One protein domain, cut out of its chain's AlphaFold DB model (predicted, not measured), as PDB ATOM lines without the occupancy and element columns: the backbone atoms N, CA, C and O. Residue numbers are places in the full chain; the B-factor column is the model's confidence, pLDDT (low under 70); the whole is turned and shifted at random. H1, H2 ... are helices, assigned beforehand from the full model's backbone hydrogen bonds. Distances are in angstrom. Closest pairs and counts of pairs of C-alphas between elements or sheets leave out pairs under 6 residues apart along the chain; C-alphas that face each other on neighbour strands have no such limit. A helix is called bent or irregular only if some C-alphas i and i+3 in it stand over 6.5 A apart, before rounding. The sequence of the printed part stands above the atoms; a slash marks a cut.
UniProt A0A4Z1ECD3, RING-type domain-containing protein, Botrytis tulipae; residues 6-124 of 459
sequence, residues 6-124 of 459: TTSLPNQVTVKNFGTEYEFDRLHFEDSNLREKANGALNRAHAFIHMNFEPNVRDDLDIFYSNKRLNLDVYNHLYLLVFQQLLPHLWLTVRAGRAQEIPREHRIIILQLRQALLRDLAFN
ATOM      1  N   THR A   6      23.845  50.259 -31.750       63.59
ATOM      2  CA  THR A   6      25.036  49.905 -32.532       63.59
ATOM      3  C   THR A   6      26.338  50.461 -31.943       63.59
ATOM      4  O   THR A   6      27.415  49.944 -32.249       63.59
ATOM      5  N   THR A   7      26.269  51.427 -31.017       63.00
ATOM      6  CA  THR A   7      27.434  51.964 -30.279       63.00
ATOM      7  C   THR A   7      28.097  50.938 -29.353       63.00
ATOM      8  O   THR A   7      29.267  51.081 -29.007       63.00
ATOM      9  N   SER A   8      27.381  49.866 -29.000       65.25
ATOM     10  CA  SER A   8      27.899  48.757 -28.188       65.25
ATOM     11  C   SER A   8      28.630  47.676 -29.000       65.25
ATOM     12  O   SER A   8      29.237  46.772 -28.423       65.25
ATOM     13  N   LEU A   9      28.590  47.741 -30.339       70.62
ATOM     14  CA  LEU A   9      29.200  46.726 -31.199       70.62
ATOM     15  C   LEU A   9      30.736  46.868 -31.240       70.62
ATOM     16  O   LEU A   9      31.254  47.981 -31.338       70.62
ATOM     17  N   PRO A  10      31.495  45.759 -31.238       62.19
ATOM     18  CA  PRO A  10      32.955  45.796 -31.122       62.19
ATOM     19  C   PRO A  10      33.670  46.421 -32.331       62.19
ATOM     20  O   PRO A  10      34.807  46.867 -32.206       62.19
ATOM     21  N   ASN A  11      33.024  46.488 -33.501       77.69
ATOM     22  CA  ASN A  11      33.615  47.038 -34.720       77.69
ATOM     23  C   ASN A  11      32.925  48.342 -35.150       77.69
ATOM     24  O   ASN A  11      32.181  48.390 -36.131       77.69
ATOM     25  N   GLN A  12      33.200  49.411 -34.402       77.75
ATOM     26  CA  GLN A  12      32.635  50.745 -34.639       77.75
ATOM     27  C   GLN A  12      32.971  51.314 -36.030       77.75
ATOM     28  O   GLN A  12      32.178  52.066 -36.593       77.75
ATOM     29  N   VAL A  13      34.104  50.927 -36.632       75.06
ATOM     30  CA  VAL A  13      34.462  51.328 -38.007       75.06
ATOM     31  C   VAL A  13      33.499  50.706 -39.016       75.06
ATOM     32  O   VAL A  13      32.960  51.411 -39.865       75.06
ATOM     33  N   THR A  14      33.227  49.405 -38.898       70.62
ATOM     34  CA  THR A  14      32.246  48.727 -39.757       70.62
ATOM     35  C   THR A  14      30.834  49.261 -39.537       70.62
ATOM     36  O   THR A  14      30.117  49.452 -40.512       70.62
ATOM     37  N   VAL A  15      30.446  49.575 -38.298       68.62
ATOM     38  CA  VAL A  15      29.146  50.203 -37.998       68.62
ATOM     39  C   VAL A  15      29.026  51.577 -38.657       68.62
ATOM     40  O   VAL A  15      28.010  51.869 -39.283       68.62
ATOM     41  N   LYS A  16      30.070  52.407 -38.576       71.44
ATOM     42  CA  LYS A  16      30.093  53.726 -39.220       71.44
ATOM     43  C   LYS A  16      30.008  53.621 -40.746       71.44
ATOM     44  O   LYS A  16      29.251  54.367 -41.369       71.44
ATOM     45  N   ASN A  17      30.752  52.686 -41.337       68.75
ATOM     46  CA  ASN A  17      30.708  52.426 -42.777       68.75
ATOM     47  C   ASN A  17      29.320  51.946 -43.205       68.75
ATOM     48  O   ASN A  17      28.755  52.507 -44.137       68.75
ATOM     49  N   PHE A  18      28.731  51.003 -42.465       70.88
ATOM     50  CA  PHE A  18      27.366  50.541 -42.695       70.88
ATOM     51  C   PHE A  18      26.353  51.686 -42.598       70.88
ATOM     52  O   PHE A  18      25.500  51.826 -43.463       70.88
ATOM     53  N   GLY A  19      26.471  52.548 -41.583       68.94
ATOM     54  CA  GLY A  19      25.602  53.713 -41.420       68.94
ATOM     55  C   GLY A  19      25.658  54.663 -42.615       68.94
ATOM     56  O   GLY A  19      24.625  55.174 -43.029       68.94
ATOM     57  N   THR A  20      26.843  54.837 -43.204       69.56
ATOM     58  CA  THR A  20      26.999  55.603 -44.446       69.56
ATOM     59  C   THR A  20      26.366  54.852 -45.615       69.56
ATOM     60  O   THR A  20      25.546  55.426 -46.310       69.56
ATOM     61  N   GLU A  21      26.664  53.562 -45.793       68.94
ATOM     62  CA  GLU A  21      26.155  52.700 -46.879       68.94
ATOM     63  C   GLU A  21      24.644  52.428 -46.852       68.94
ATOM     64  O   GLU A  21      24.093  51.895 -47.827       68.94
ATOM     65  N   TYR A  22      23.989  52.798 -45.758       76.75
ATOM     66  CA  TYR A  22      22.570  52.598 -45.506       76.75
ATOM     67  C   TYR A  22      21.756  53.904 -45.546       76.75
ATOM     68  O   TYR A  22      20.527  53.881 -45.512       76.75
ATOM     69  N   GLU A  23      22.417  55.058 -45.644       81.12
ATOM     70  CA  GLU A  23      21.751  56.360 -45.595       81.12
ATOM     71  C   GLU A  23      20.799  56.579 -46.782       81.12
ATOM     72  O   GLU A  23      19.698  57.102 -46.602       81.12
ATOM     73  N   PHE A  24      21.169  56.096 -47.974       84.31
ATOM     74  CA  PHE A  24      20.279  56.092 -49.138       84.31
ATOM     75  C   PHE A  24      18.987  55.311 -48.862       84.31
ATOM     76  O   PHE A  24      17.889  55.820 -49.101       84.31
ATOM     77  N   ASP A  25      19.117  54.092 -48.329       80.56
ATOM     78  CA  ASP A  25      17.989  53.198 -48.058       80.56
ATOM     79  C   ASP A  25      17.073  53.783 -46.968       80.56
ATOM     80  O   ASP A  25      15.850  53.688 -47.069       80.56
ATOM     81  N   ARG A  26      17.654  54.443 -45.953       81.19
ATOM     82  CA  ARG A  26      16.908  55.155 -44.907       81.19
ATOM     83  C   ARG A  26      16.022  56.252 -45.487       81.19
ATOM     84  O   ARG A  26      14.820  56.237 -45.233       81.19
ATOM     85  N   LEU A  27      16.611  57.178 -46.250       76.50
ATOM     86  CA  LEU A  27      15.894  58.325 -46.820       76.50
ATOM     87  C   LEU A  27      14.715  57.873 -47.692       76.50
ATOM     88  O   LEU A  27      13.642  58.457 -47.640       76.50
ATOM     89  N   HIS A  28      14.884  56.793 -48.454       73.69
ATOM     90  CA  HIS A  28      13.825  56.295 -49.329       73.69
ATOM     91  C   HIS A  28      12.723  55.529 -48.590       73.69
ATOM     92  O   HIS A  28      11.563  55.566 -49.012       73.69
ATOM     93  N   PHE A  29      13.064  54.818 -47.514       75.88
ATOM     94  CA  PHE A  29      12.102  53.992 -46.793       75.88
ATOM     95  C   PHE A  29      11.256  54.783 -45.792       75.88
ATOM     96  O   PHE A  29      10.074  54.478 -45.653       75.88
ATOM     97  N   GLU A  30      11.814  55.787 -45.107       70.50
ATOM     98  CA  GLU A  30      11.068  56.601 -44.128       70.50
ATOM     99  C   GLU A  30       9.916  57.394 -44.770       70.50
ATOM    100  O   GLU A  30       8.866  57.555 -44.148       70.50
ATOM    101  N   ASP A  31      10.073  57.787 -46.034       62.78
ATOM    102  CA  ASP A  31       9.094  58.580 -46.788       62.78
ATOM    103  C   ASP A  31       8.068  57.723 -47.557       62.78
ATOM    104  O   ASP A  31       7.161  58.245 -48.209       62.78
ATOM    105  N   SER A  32       8.173  56.393 -47.484       61.91
ATOM    106  CA  SER A  32       7.303  55.457 -48.200       61.91
ATOM    107  C   SER A  32       6.531  54.575 -47.211       61.91
ATOM    108  O   SER A  32       7.087  54.124 -46.213       61.91
ATOM    109  N   ASN A  33       5.257  54.244 -47.478       65.56
ATOM    110  CA  ASN A  33       4.442  53.361 -46.611       65.56
ATOM    111  C   ASN A  33       4.876  51.868 -46.673       65.56
ATOM    112  O   ASN A  33       4.065  50.943 -46.742       65.56
ATOM    113  N   LEU A  34       6.184  51.610 -46.714       71.44
ATOM    114  CA  LEU A  34       6.793  50.302 -46.938       71.44
ATOM    115  C   LEU A  34       6.788  49.420 -45.689       71.44
ATOM    116  O   LEU A  34       6.915  48.204 -45.814       71.44
ATOM    117  N   ARG A  35       6.588  49.987 -44.490       80.81
ATOM    118  CA  ARG A  35       6.482  49.207 -43.246       80.81
ATOM    119  C   ARG A  35       5.314  48.222 -43.289       80.81
ATOM    120  O   ARG A  35       5.481  47.059 -42.930       80.81
ATOM    121  N   GLU A  36       4.142  48.671 -43.732       82.69
ATOM    122  CA  GLU A  36       2.952  47.819 -43.836       82.69
ATOM    123  C   GLU A  36       3.138  46.732 -44.900       82.69
ATOM    124  O   GLU A  36       2.863  45.560 -44.634       82.69
ATOM    125  N   LYS A  37       3.688  47.092 -46.069       83.75
ATOM    126  CA  LYS A  37       3.994  46.137 -47.149       83.75
ATOM    127  C   LYS A  37       5.011  45.078 -46.696       83.75
ATOM    128  O   LYS A  37       4.782  43.888 -46.916       83.75
ATOM    129  N   ALA A  38       6.067  45.487 -45.986       89.31
ATOM    130  CA  ALA A  38       7.074  44.587 -45.423       89.31
ATOM    131  C   ALA A  38       6.466  43.615 -44.402       89.31
ATOM    132  O   ALA A  38       6.655  42.405 -44.519       89.31
ATOM    133  N   ASN A  39       5.678  44.115 -43.447       89.44
ATOM    134  CA  ASN A  39       4.985  43.265 -42.475       89.44
ATOM    135  C   ASN A  39       4.017  42.285 -43.151       89.44
ATOM    136  O   ASN A  39       3.971  41.116 -42.778       89.44
ATOM    137  N   GLY A  40       3.279  42.733 -44.171       88.75
ATOM    138  CA  GLY A  40       2.395  41.870 -44.952       88.75
ATOM    139  C   GLY A  40       3.145  40.724 -45.635       88.75
ATOM    140  O   GLY A  40       2.706  39.577 -45.556       88.75
ATOM    141  N   ALA A  41       4.294  41.008 -46.254       91.75
ATOM    142  CA  ALA A  41       5.138  39.982 -46.867       91.75
ATOM    143  C   ALA A  41       5.717  39.004 -45.831       91.75
ATOM    144  O   ALA A  41       5.675  37.794 -46.042       91.75
ATOM    145  N   LEU A  42       6.193  39.507 -44.688       94.62
ATOM    146  CA  LEU A  42       6.741  38.677 -43.610       94.62
ATOM    147  C   LEU A  42       5.684  37.762 -42.987       94.62
ATOM    148  O   LEU A  42       5.953  36.583 -42.776       94.62
ATOM    149  N   ASN A  43       4.466  38.263 -42.773       92.75
ATOM    150  CA  ASN A  43       3.358  37.456 -42.267       92.75
ATOM    151  C   ASN A  43       2.991  36.326 -43.242       92.75
ATOM    152  O   ASN A  43       2.771  35.192 -42.815       92.75
ATOM    153  N   ARG A  44       2.960  36.608 -44.553       93.38
ATOM    154  CA  ARG A  44       2.714  35.580 -45.579       93.38
ATOM    155  C   ARG A  44       3.840  34.550 -45.644       93.38
ATOM    156  O   ARG A  44       3.558  33.360 -45.729       93.38
ATOM    157  N   ALA A  45       5.095  34.981 -45.537       93.81
ATOM    158  CA  ALA A  45       6.248  34.084 -45.460       93.81
ATOM    159  C   ALA A  45       6.209  33.181 -44.236       93.81
ATOM    160  O   ALA A  45       6.411  31.976 -44.349       93.81
ATOM    161  N   HIS A  46       5.880  33.747 -43.082       94.12
ATOM    162  CA  HIS A  46       5.725  32.995 -41.851       94.12
ATOM    163  C   HIS A  46       4.621  31.936 -41.979       94.12
ATOM    164  O   HIS A  46       4.848  30.771 -41.654       94.12
ATOM    165  N   ALA A  47       3.458  32.305 -42.532       92.00
ATOM    166  CA  ALA A  47       2.373  31.363 -42.801       92.00
ATOM    167  C   ALA A  47       2.798  30.257 -43.783       92.00
ATOM    168  O   ALA A  47       2.583  29.078 -43.501       92.00
ATOM    169  N   PHE A  48       3.461  30.619 -44.886       93.56
ATOM    170  CA  PHE A  48       3.964  29.662 -45.870       93.56
ATOM    171  C   PHE A  48       4.941  28.663 -45.240       93.56
ATOM    172  O   PHE A  48       4.789  27.457 -45.435       93.56
ATOM    173  N   ILE A  49       5.900  29.135 -44.436       93.44
ATOM    174  CA  ILE A  49       6.861  28.264 -43.750       93.44
ATOM    175  C   ILE A  49       6.137  27.300 -42.804       93.44
ATOM    176  O   ILE A  49       6.417  26.103 -42.792       93.44
ATOM    177  N   HIS A  50       5.178  27.802 -42.027       92.94
ATOM    178  CA  HIS A  50       4.432  26.986 -41.071       92.94
ATOM    179  C   HIS A  50       3.562  25.914 -41.731       92.94
ATOM    180  O   HIS A  50       3.401  24.841 -41.151       92.94
ATOM    181  N   MET A  51       3.006  26.206 -42.906       92.88
ATOM    182  CA  MET A  51       2.166  25.274 -43.659       92.88
ATOM    183  C   MET A  51       2.973  24.205 -44.399       92.88
ATOM    184  O   MET A  51       2.476  23.096 -44.561       92.88
ATOM    185  N   ASN A  52       4.195  24.523 -44.838       92.88
ATOM    186  CA  ASN A  52       4.951  23.664 -45.755       92.88
ATOM    187  C   ASN A  52       6.165  22.970 -45.123       92.88
ATOM    188  O   ASN A  52       6.712  22.053 -45.728       92.88
ATOM    189  N   PHE A  53       6.600  23.381 -43.926       93.38
ATOM    190  CA  PHE A  53       7.821  22.860 -43.315       93.38
ATOM    191  C   PHE A  53       7.639  22.446 -41.853       93.38
ATOM    192  O   PHE A  53       6.995  23.123 -41.038       93.38
ATOM    193  N   GLU A  54       8.287  21.332 -41.513       92.56
ATOM    194  CA  GLU A  54       8.336  20.783 -40.160       92.56
ATOM    195  C   GLU A  54       9.072  21.725 -39.190       92.56
ATOM    196  O   GLU A  54      10.038  22.383 -39.587       92.56
ATOM    197  N   PRO A  55       8.678  21.795 -37.902       91.94
ATOM    198  CA  PRO A  55       9.235  22.751 -36.941       91.94
ATOM    199  C   PRO A  55      10.765  22.745 -36.820       91.94
ATOM    200  O   PRO A  55      11.364  23.790 -36.588       91.94
ATOM    201  N   ASN A  56      11.400  21.585 -36.984       91.50
ATOM    202  CA  ASN A  56      12.845  21.404 -36.839       91.50
ATOM    203  C   ASN A  56      13.674  21.987 -37.997       91.50
ATOM    204  O   ASN A  56      14.880  22.142 -37.829       91.50
ATOM    205  N   VAL A  57      13.056  22.298 -39.141       91.38
ATOM    206  CA  VAL A  57      13.747  22.855 -40.321       91.38
ATOM    207  C   VAL A  57      13.370  24.313 -40.613       91.38
ATOM    208  O   VAL A  57      13.953  24.927 -41.497       91.38
ATOM    209  N   ARG A  58      12.430  24.909 -39.862       91.31
ATOM    210  CA  ARG A  58      11.932  26.281 -40.114       91.31
ATOM    211  C   ARG A  58      12.988  27.372 -39.974       91.31
ATOM    212  O   ARG A  58      12.853  28.421 -40.598       91.31
ATOM    213  N   ASP A  59      14.019  27.117 -39.175       91.69
ATOM    214  CA  ASP A  59      15.137  28.038 -38.951       91.69
ATOM    215  C   ASP A  59      16.291  27.820 -39.959       91.69
ATOM    216  O   ASP A  59      17.297  28.527 -39.886       91.69
ATOM    217  N   ASP A  60      16.172  26.869 -40.896       92.25
ATOM    218  CA  ASP A  60      17.187  26.630 -41.928       92.25
ATOM    219  C   ASP A  60      17.291  27.844 -42.862       92.25
ATOM    220  O   ASP A  60      16.302  28.283 -43.451       92.25
ATOM    221  N   LEU A  61      18.495  28.401 -43.015       91.06
ATOM    222  CA  LEU A  61      18.742  29.544 -43.897       91.06
ATOM    223  C   LEU A  61      18.466  29.221 -45.369       91.06
ATOM    224  O   LEU A  61      18.212  30.135 -46.153       91.06
ATOM    225  N   ASP A  62      18.478  27.941 -45.729       89.06
ATOM    226  CA  ASP A  62      18.301  27.465 -47.092       89.06
ATOM    227  C   ASP A  62      16.867  26.993 -47.384       89.06
ATOM    228  O   ASP A  62      16.621  26.357 -48.402       89.06
ATOM    229  N   ILE A  63      15.884  27.335 -46.545       91.31
ATOM    230  CA  ILE A  63      14.489  26.881 -46.710       91.31
ATOM    231  C   ILE A  63      13.834  27.317 -48.036       91.31
ATOM    232  O   ILE A  63      12.988  26.610 -48.577       91.31
ATOM    233  N   PHE A  64      14.236  28.472 -48.581       89.00
ATOM    234  CA  PHE A  64      13.780  28.982 -49.884       89.00
ATOM    235  C   PHE A  64      14.762  28.670 -51.018       89.00
ATOM    236  O   PHE A  64      14.662  29.230 -52.112       89.00
ATOM    237  N   TYR A  65      15.745  27.807 -50.762       76.75
ATOM    238  CA  TYR A  65      16.717  27.419 -51.765       76.75
ATOM    239  C   TYR A  65      16.048  26.643 -52.900       76.75
ATOM    240  O   TYR A  65      15.249  25.732 -52.694       76.75
ATOM    241  N   SER A  66      16.431  27.003 -54.120       67.62
ATOM    242  CA  SER A  66      16.121  26.248 -55.322       67.62
ATOM    243  C   SER A  66      17.391  25.551 -55.796       67.62
ATOM    244  O   SER A  66      18.427  26.191 -55.961       67.62
ATOM    245  N   ASN A  67      17.296  24.256 -56.107       64.81
ATOM    246  CA  ASN A  67      18.368  23.517 -56.793       64.81
ATOM    247  C   ASN A  67      18.614  24.038 -58.227       64.81
ATOM    248  O   ASN A  67      19.521  23.576 -58.912       64.81
ATOM    249  N   LYS A  68      17.780  24.973 -58.699       70.19
ATOM    250  CA  LYS A  68      17.868  25.642 -59.997       70.19
ATOM    251  C   LYS A  68      18.108  27.138 -59.812       70.19
ATOM    252  O   LYS A  68      17.624  27.726 -58.844       70.19
ATOM    253  N   ARG A  69      18.782  27.742 -60.792       77.88
ATOM    254  CA  ARG A  69      18.882  29.199 -60.973       77.88
ATOM    255  C   ARG A  69      17.512  29.863 -60.859       77.88
ATOM    256  O   ARG A  69      16.523  29.328 -61.363       77.88
ATOM    257  N   LEU A  70      17.467  31.029 -60.224       84.81
ATOM    258  CA  LEU A  70      16.295  31.886 -60.305       84.81
ATOM    259  C   LEU A  70      16.219  32.432 -61.735       84.81
ATOM    260  O   LEU A  70      17.232  32.863 -62.293       84.81
ATOM    261  N   ASN A  71      15.032  32.407 -62.347       86.94
ATOM    262  CA  ASN A  71      14.836  33.162 -63.582       86.94
ATOM    263  C   ASN A  71      15.008  34.661 -63.305       86.94
ATOM    264  O   ASN A  71      14.941  35.124 -62.158       86.94
ATOM    265  N   LEU A  72      15.241  35.423 -64.372       86.44
ATOM    266  CA  LEU A  72      15.523  36.849 -64.268       86.44
ATOM    267  C   LEU A  72      14.370  37.601 -63.589       86.44
ATOM    268  O   LEU A  72      14.610  38.503 -62.787       86.44
ATOM    269  N   ASP A  73      13.130  37.215 -63.872       87.00
ATOM    270  CA  ASP A  73      11.948  37.833 -63.284       87.00
ATOM    271  C   ASP A  73      11.883  37.684 -61.751       87.00
ATOM    272  O   ASP A  73      11.810  38.662 -61.002       87.00
ATOM    273  N   VAL A  74      12.002  36.444 -61.286       88.81
ATOM    274  CA  VAL A  74      12.015  36.023 -59.881       88.81
ATOM    275  C   VAL A  74      13.174  36.671 -59.142       88.81
ATOM    276  O   VAL A  74      12.979  37.183 -58.039       88.81
ATOM    277  N   TYR A  75      14.363  36.697 -59.750       90.19
ATOM    278  CA  TYR A  75      15.524  37.374 -59.184       90.19
ATOM    279  C   TYR A  75      15.239  38.862 -58.956       90.19
ATOM    280  O   TYR A  75      15.451  39.366 -57.852       90.19
ATOM    281  N   ASN A  76      14.723  39.567 -59.969       90.25
ATOM    282  CA  ASN A  76      14.442  40.996 -59.858       90.25
ATOM    283  C   ASN A  76      13.352  41.279 -58.827       90.25
ATOM    284  O   ASN A  76      13.510  42.178 -58.002       90.25
ATOM    285  N   HIS A  77      12.276  40.495 -58.812       89.69
ATOM    286  CA  HIS A  77      11.207  40.667 -57.832       89.69
ATOM    287  C   HIS A  77      11.686  40.429 -56.398       89.69
ATOM    288  O   HIS A  77      11.450  41.252 -55.510       89.69
ATOM    289  N   LEU A  78      12.423  39.339 -56.176       92.00
ATOM    290  CA  LEU A  78      13.008  39.023 -54.878       92.00
ATOM    291  C   LEU A  78      14.029  40.086 -54.451       92.00
ATOM    292  O   LEU A  78      14.065  40.460 -53.280       92.00
ATOM    293  N   TYR A  79      14.816  40.621 -55.389       92.31
ATOM    294  CA  TYR A  79      15.745  41.718 -55.131       92.31
ATOM    295  C   TYR A  79      15.009  42.964 -54.633       92.31
ATOM    296  O   TYR A  79      15.387  43.519 -53.600       92.31
ATOM    297  N   LEU A  80      13.945  43.386 -55.325       89.00
ATOM    298  CA  LEU A  80      13.136  44.539 -54.924       89.00
ATOM    299  C   LEU A  80      12.518  44.311 -53.535       89.00
ATOM    300  O   LEU A  80      12.640  45.166 -52.658       89.00
ATOM    301  N   LEU A  81      11.934  43.134 -53.293       91.12
ATOM    302  CA  LEU A  81      11.381  42.769 -51.987       91.12
ATOM    303  C   LEU A  81      12.440  42.856 -50.877       91.12
ATOM    304  O   LEU A  81      12.237  43.528 -49.866       91.12
ATOM    305  N   VAL A  82      13.583  42.194 -51.049       92.75
ATOM    306  CA  VAL A  82      14.603  42.085 -49.999       92.75
ATOM    307  C   VAL A  82      15.328  43.411 -49.783       92.75
ATOM    308  O   VAL A  82      15.422  43.873 -48.647       92.75
ATOM    309  N   PHE A  83      15.849  44.027 -50.845       87.94
ATOM    310  CA  PHE A  83      16.751  45.173 -50.732       87.94
ATOM    311  C   PHE A  83      16.038  46.523 -50.672       87.94
ATOM    312  O   PHE A  83      16.588  47.432 -50.060       87.94
ATOM    313  N   GLN A  84      14.834  46.666 -51.238       85.00
ATOM    314  CA  GLN A  84      14.081  47.925 -51.136       85.00
ATOM    315  C   GLN A  84      13.080  47.932 -49.981       85.00
ATOM    316  O   GLN A  84      12.738  49.004 -49.489       85.00
ATOM    317  N   GLN A  85      12.597  46.763 -49.533       87.88
ATOM    318  CA  GLN A  85      11.538  46.698 -48.517       87.88
ATOM    319  C   GLN A  85      12.004  46.044 -47.214       87.88
ATOM    320  O   GLN A  85      12.001  46.684 -46.163       87.88
ATOM    321  N   LEU A  86      12.424  44.778 -47.247       92.00
ATOM    322  CA  LEU A  86      12.630  44.002 -46.020       92.00
ATOM    323  C   LEU A  86      13.886  44.407 -45.239       92.00
ATOM    324  O   LEU A  86      13.817  44.613 -44.025       92.00
ATOM    325  N   LEU A  87      15.033  44.532 -45.909       90.69
ATOM    326  CA  LEU A  87      16.268  44.967 -45.259       90.69
ATOM    327  C   LEU A  87      16.150  46.402 -44.751       90.69
ATOM    328  O   LEU A  87      16.532  46.630 -43.601       90.69
ATOM    329  N   PRO A  88      15.581  47.358 -45.515       88.06
ATOM    330  CA  PRO A  88      15.396  48.684 -44.969       88.06
ATOM    331  C   PRO A  88      14.449  48.711 -43.758       88.06
ATOM    332  O   PRO A  88      14.764  49.328 -42.742       88.06
ATOM    333  N   HIS A  89      13.353  47.948 -43.795       88.88
ATOM    334  CA  HIS A  89      12.467  47.798 -42.641       88.88
ATOM    335  C   HIS A  89      13.210  47.302 -41.386       88.88
ATOM    336  O   HIS A  89      13.056  47.873 -40.298       88.88
ATOM    337  N   LEU A  90      14.037  46.262 -41.540       90.19
ATOM    338  CA  LEU A  90      14.837  45.690 -40.459       90.19
ATOM    339  C   LEU A  90      15.795  46.720 -39.866       90.19
ATOM    340  O   LEU A  90      15.787  46.956 -38.657       90.19
ATOM    341  N   TRP A  91      16.617  47.334 -40.712       86.81
ATOM    342  CA  TRP A  91      17.714  48.182 -40.261       86.81
ATOM    343  C   TRP A  91      17.243  49.492 -39.639       86.81
ATOM    344  O   TRP A  91      17.801  49.885 -38.615       86.81
ATOM    345  N   LEU A  92      16.179  50.120 -40.153       84.06
ATOM    346  CA  LEU A  92      15.584  51.294 -39.499       84.06
ATOM    347  C   LEU A  92      15.038  50.971 -38.120       84.06
ATOM    348  O   LEU A  92      15.228  51.730 -37.170       84.06
ATOM    349  N   THR A  93      14.375  49.826 -37.994       85.38
ATOM    350  CA  THR A  93      13.786  49.412 -36.722       85.38
ATOM    351  C   THR A  93      14.876  49.083 -35.699       85.38
ATOM    352  O   THR A  93      14.788  49.505 -34.546       85.38
ATOM    353  N   VAL A  94      15.949  48.407 -36.127       84.94
ATOM    354  CA  VAL A  94      17.126  48.122 -35.291       84.94
ATOM    355  C   VAL A  94      17.825  49.411 -34.860       84.94
ATOM    356  O   VAL A  94      18.060  49.598 -33.666       84.94
ATOM    357  N   ARG A  95      18.105  50.329 -35.794       78.38
ATOM    358  CA  ARG A  95      18.774  51.607 -35.498       78.38
ATOM    359  C   ARG A  95      17.963  52.524 -34.592       78.38
ATOM    360  O   ARG A  95      18.540  53.270 -33.811       78.38
ATOM    361  N   ALA A  96      16.639  52.444 -34.650       80.69
ATOM    362  CA  ALA A  96      15.768  53.169 -33.733       80.69
ATOM    363  C   ALA A  96      15.772  52.602 -32.296       80.69
ATOM    364  O   ALA A  96      15.036  53.109 -31.451       80.69
ATOM    365  N   GLY A  97      16.535  51.538 -32.002       80.25
ATOM    366  CA  GLY A  97      16.494  50.857 -30.702       80.25
ATOM    367  C   GLY A  97      15.231  50.014 -30.500       80.25
ATOM    368  O   GLY A  97      14.853  49.712 -29.369       80.25
ATOM    369  N   ARG A  98      14.551  49.657 -31.596       86.12
ATOM    370  CA  ARG A  98      13.244  48.985 -31.591       86.12
ATOM    371  C   ARG A  98      13.305  47.582 -32.186       86.12
ATOM    372  O   ARG A  98      12.288  47.064 -32.623       86.12
ATOM    373  N   ALA A  99      14.477  46.944 -32.201       84.94
ATOM    374  CA  ALA A  99      14.686  45.620 -32.801       84.94
ATOM    375  C   ALA A  99      13.687  44.548 -32.311       84.94
ATOM    376  O   ALA A  99      13.334  43.644 -33.062       84.94
ATOM    377  N   GLN A 100      13.218  44.672 -31.068       87.25
ATOM    378  CA  GLN A 100      12.192  43.837 -30.442       87.25
ATOM    379  C   GLN A 100      10.800  43.941 -31.088       87.25
ATOM    380  O   GLN A 100       9.991  43.041 -30.898       87.25
ATOM    381  N   GLU A 101      10.512  45.001 -31.853       88.88
ATOM    382  CA  GLU A 101       9.260  45.135 -32.617       88.88
ATOM    383  C   GLU A 101       9.190  44.163 -33.799       88.88
ATOM    384  O   GLU A 101       8.104  43.914 -34.315       88.88
ATOM    385  N   ILE A 102      10.332  43.612 -34.232       89.44
ATOM    386  CA  ILE A 102      10.386  42.602 -35.289       89.44
ATOM    387  C   ILE A 102      10.549  41.225 -34.628       89.44
ATOM    388  O   ILE A 102      11.597  40.956 -34.021       89.44
ATOM    389  N   PRO A 103       9.554  40.324 -34.764       93.00
ATOM    390  CA  PRO A 103       9.638  38.957 -34.254       93.00
ATOM    391  C   PRO A 103      10.929  38.246 -34.685       93.00
ATOM    392  O   PRO A 103      11.523  38.554 -35.724       93.00
ATOM    393  N   ARG A 104      11.407  37.290 -33.878       92.75
ATOM    394  CA  ARG A 104      12.624  36.520 -34.208       92.75
ATOM    395  C   ARG A 104      12.452  35.793 -35.542       92.75
ATOM    396  O   ARG A 104      13.353  35.826 -36.370       92.75
ATOM    397  N   GLU A 105      11.282  35.214 -35.746       92.25
ATOM    398  CA  GLU A 105      10.868  34.469 -36.929       92.25
ATOM    399  C   GLU A 105      10.948  35.360 -38.172       92.25
ATOM    400  O   GLU A 105      11.541  34.986 -39.176       92.25
ATOM    401  N   HIS A 106      10.457  36.597 -38.076       94.88
ATOM    402  CA  HIS A 106      10.539  37.565 -39.171       94.88
ATOM    403  C   HIS A 106      11.988  37.930 -39.505       94.88
ATOM    404  O   HIS A 106      12.344  38.011 -40.677       94.88
ATOM    405  N   ARG A 107      12.855  38.104 -38.500       93.50
ATOM    406  CA  ARG A 107      14.287  38.358 -38.739       93.50
ATOM    407  C   ARG A 107      14.958  37.192 -39.467       93.50
ATOM    408  O   ARG A 107      15.761  37.434 -40.364       93.50
ATOM    409  N   ILE A 108      14.608  35.954 -39.119       94.44
ATOM    410  CA  ILE A 108      15.108  34.744 -39.788       94.44
ATOM    411  C   ILE A 108      14.611  34.678 -41.233       94.44
ATOM    412  O   ILE A 108      15.421  34.477 -42.132       94.44
ATOM    413  N   ILE A 109      13.332  34.965 -41.479       95.75
ATOM    414  CA  ILE A 109      12.753  35.010 -42.830       95.75
ATOM    415  C   ILE A 109      13.482  36.011 -43.729       95.75
ATOM    416  O   ILE A 109      13.796  35.699 -44.877       95.75
ATOM    417  N   ILE A 110      13.797  37.207 -43.219       95.50
ATOM    418  CA  ILE A 110      14.566  38.206 -43.980       95.50
ATOM    419  C   ILE A 110      15.931  37.633 -44.385       95.50
ATOM    420  O   ILE A 110      16.370  37.826 -45.521       95.50
ATOM    421  N   LEU A 111      16.594  36.906 -43.479       94.38
ATOM    422  CA  LEU A 111      17.871  36.253 -43.766       94.38
ATOM    423  C   LEU A 111      17.720  35.113 -44.781       94.38
ATOM    424  O   LEU A 111      18.537  35.041 -45.692       94.38
ATOM    425  N   GLN A 112      16.680  34.287 -44.676       95.12
ATOM    426  CA  GLN A 112      16.386  33.188 -45.606       95.12
ATOM    427  C   GLN A 112      16.124  33.699 -47.032       95.12
ATOM    428  O   GLN A 112      16.717  33.216 -47.997       95.12
ATOM    429  N   LEU A 113      15.296  34.738 -47.183       94.94
ATOM    430  CA  LEU A 113      15.015  35.355 -48.487       94.94
ATOM    431  C   LEU A 113      16.264  36.015 -49.086       94.94
ATOM    432  O   LEU A 113      16.531  35.894 -50.283       94.94
ATOM    433  N   ARG A 114      17.075  36.678 -48.253       94.19
ATOM    434  CA  ARG A 114      18.375  37.217 -48.676       94.19
ATOM    435  C   ARG A 114      19.338  36.105 -49.096       94.19
ATOM    436  O   ARG A 114      20.072  36.279 -50.066       94.19
ATOM    437  N   GLN A 115      19.356  34.986 -48.379       92.69
ATOM    438  CA  GLN A 115      20.224  33.847 -48.664       92.69
ATOM    439  C   GLN A 115      19.901  33.222 -50.027       92.69
ATOM    440  O   GLN A 115      20.826  32.902 -50.775       92.69
ATOM    441  N   ALA A 116      18.618  33.139 -50.396       91.44
ATOM    442  CA  ALA A 116      18.198  32.695 -51.724       91.44
ATOM    443  C   ALA A 116      18.809  33.560 -52.850       91.44
ATOM    444  O   ALA A 116      19.380  33.012 -53.794       91.44
ATOM    445  N   LEU A 117      18.795  34.896 -52.716       90.50
ATOM    446  CA  LEU A 117      19.454  35.806 -53.674       90.50
ATOM    447  C   LEU A 117      20.970  35.625 -53.720       90.50
ATOM    448  O   LEU A 117      21.567  35.596 -54.792       90.50
ATOM    449  N   LEU A 118      21.616  35.537 -52.554       89.69
ATOM    450  CA  LEU A 118      23.072  35.427 -52.488       89.69
ATOM    451  C   LEU A 118      23.587  34.123 -53.094       89.69
ATOM    452  O   LEU A 118      24.658  34.122 -53.698       89.69
ATOM    453  N   ARG A 119      22.836  33.027 -52.958       86.44
ATOM    454  CA  ARG A 119      23.166  31.767 -53.626       86.44
ATOM    455  C   ARG A 119      23.069  31.878 -55.138       86.44
ATOM    456  O   ARG A 119      23.978  31.409 -55.818       86.44
ATOM    457  N   ASP A 120      22.028  32.523 -55.654       86.56
ATOM    458  CA  ASP A 120      21.886  32.755 -57.093       86.56
ATOM    459  C   ASP A 120      23.032  33.627 -57.647       86.56
ATOM    460  O   ASP A 120      23.662  33.289 -58.651       86.56
ATOM    461  N   LEU A 121      23.414  34.680 -56.915       87.25
ATOM    462  CA  LEU A 121      24.586  35.502 -57.235       87.25
ATOM    463  C   LEU A 121      25.895  34.706 -57.214       87.25
ATOM    464  O   LEU A 121      26.708  34.833 -58.131       87.25
ATOM    465  N   ALA A 122      26.106  33.882 -56.184       85.75
ATOM    466  CA  ALA A 122      27.286  33.032 -56.077       85.75
ATOM    467  C   ALA A 122      27.349  32.019 -57.229       85.75
ATOM    468  O   ALA A 122      28.416  31.810 -57.802       85.75
ATOM    469  N   PHE A 123      26.203  31.453 -57.613       85.56
ATOM    470  CA  PHE A 123      26.083  30.576 -58.770       85.56
ATOM    471  C   PHE A 123      26.489  31.299 -60.057       85.56
ATOM    472  O   PHE A 123      27.328  30.797 -60.800       85.56
ATOM    473  N   ASN A 124      25.932  32.484 -60.329       83.75
ATOM    474  CA  ASN A 124      26.246  33.252 -61.538       83.75
ATOM    475  C   ASN A 124      27.727  33.670 -61.581       83.75
ATOM    476  O   ASN A 124      28.388  33.579 -62.615       83.75
TER     477      ASN A 124
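What this domain is: This is residues 6 to 124 of the 459 residues of the protein "RING-type domain-containing protein" of Botrytis tulipae (UniProt A0A4Z1ECD3). Two long helices, H4 and H5, cross in an X, and a third, H3, runs across one side of the pair; H4 is kinked but runs nearly straight. Short H2 packs across H4b, and H1 leads away from the body, with residues 8 to 14 sticking out. The 119 printed residues hold five named helices, H1 to H5 in chain order, and no named strand, an all-helix class. The whole is compact, with a radius of gyration of the C-alphas of 15.1 A and spans of 38 by 32 by 31 A.

How they stand to each other: H4, residues 72 to 95, is the hub, touching three helices. By its hydrogen bonds it was assigned as one helix, but it is bent: C-alphas 84 and 87 are 6.9 A apart, and arms H4a, residues 72 to 84, and H4b, residues 87 to 95, stand at 15 degrees. H5, residues 104 to 124, touches H4a with residues 110 to 117 alone, at a steep tilt of 43 degrees, opposite ways; their closest C-alphas, Val 82 and Arg 114, are 6.3 A apart. H3, residues 34 to 52, touches H5 about perpendicular at 86 degrees, closest at C-alphas Leu 42 and His 106, 5.9 A. H3 only just touches H4b, with 3 pairs of C-alphas within 8 A, closest at Arg 35 and His 89, 6.2 A. H2, residues 23 to 30, touches H4b about perpendicular at 85 degrees, closest at C-alphas Asp 25 and Pro 88, 6.1 A. H1, residues 12 to 21, meets H2 only through their link and is apart from H3, H4a, H4b and H5. In H1, H2, H3, H4a, H4b and H5 every O i to N i+4 pair is within hydrogen-bond range.

Where its parts are: H5 is 30.7 A long, H3 26.7 A, H4a 17.2 A, H1 14.0 A, H4b 12.1 A and H2 10.8 A. H1 begins at C-alpha 12 (32.635, 50.745, -34.639), and H5 ends at C-alpha 124 (26.246, 33.252, -61.538).

The domain as a whole: The two C-alphas farthest apart, Val 13 and Met 51, are 41.9 A apart. The printed part has no cut; the link from H3 to H4, residues 53 to 71, is long. Fourteen residues have pLDDT under 70, among them 6 to 8, 19 to 21 and 31 to 33.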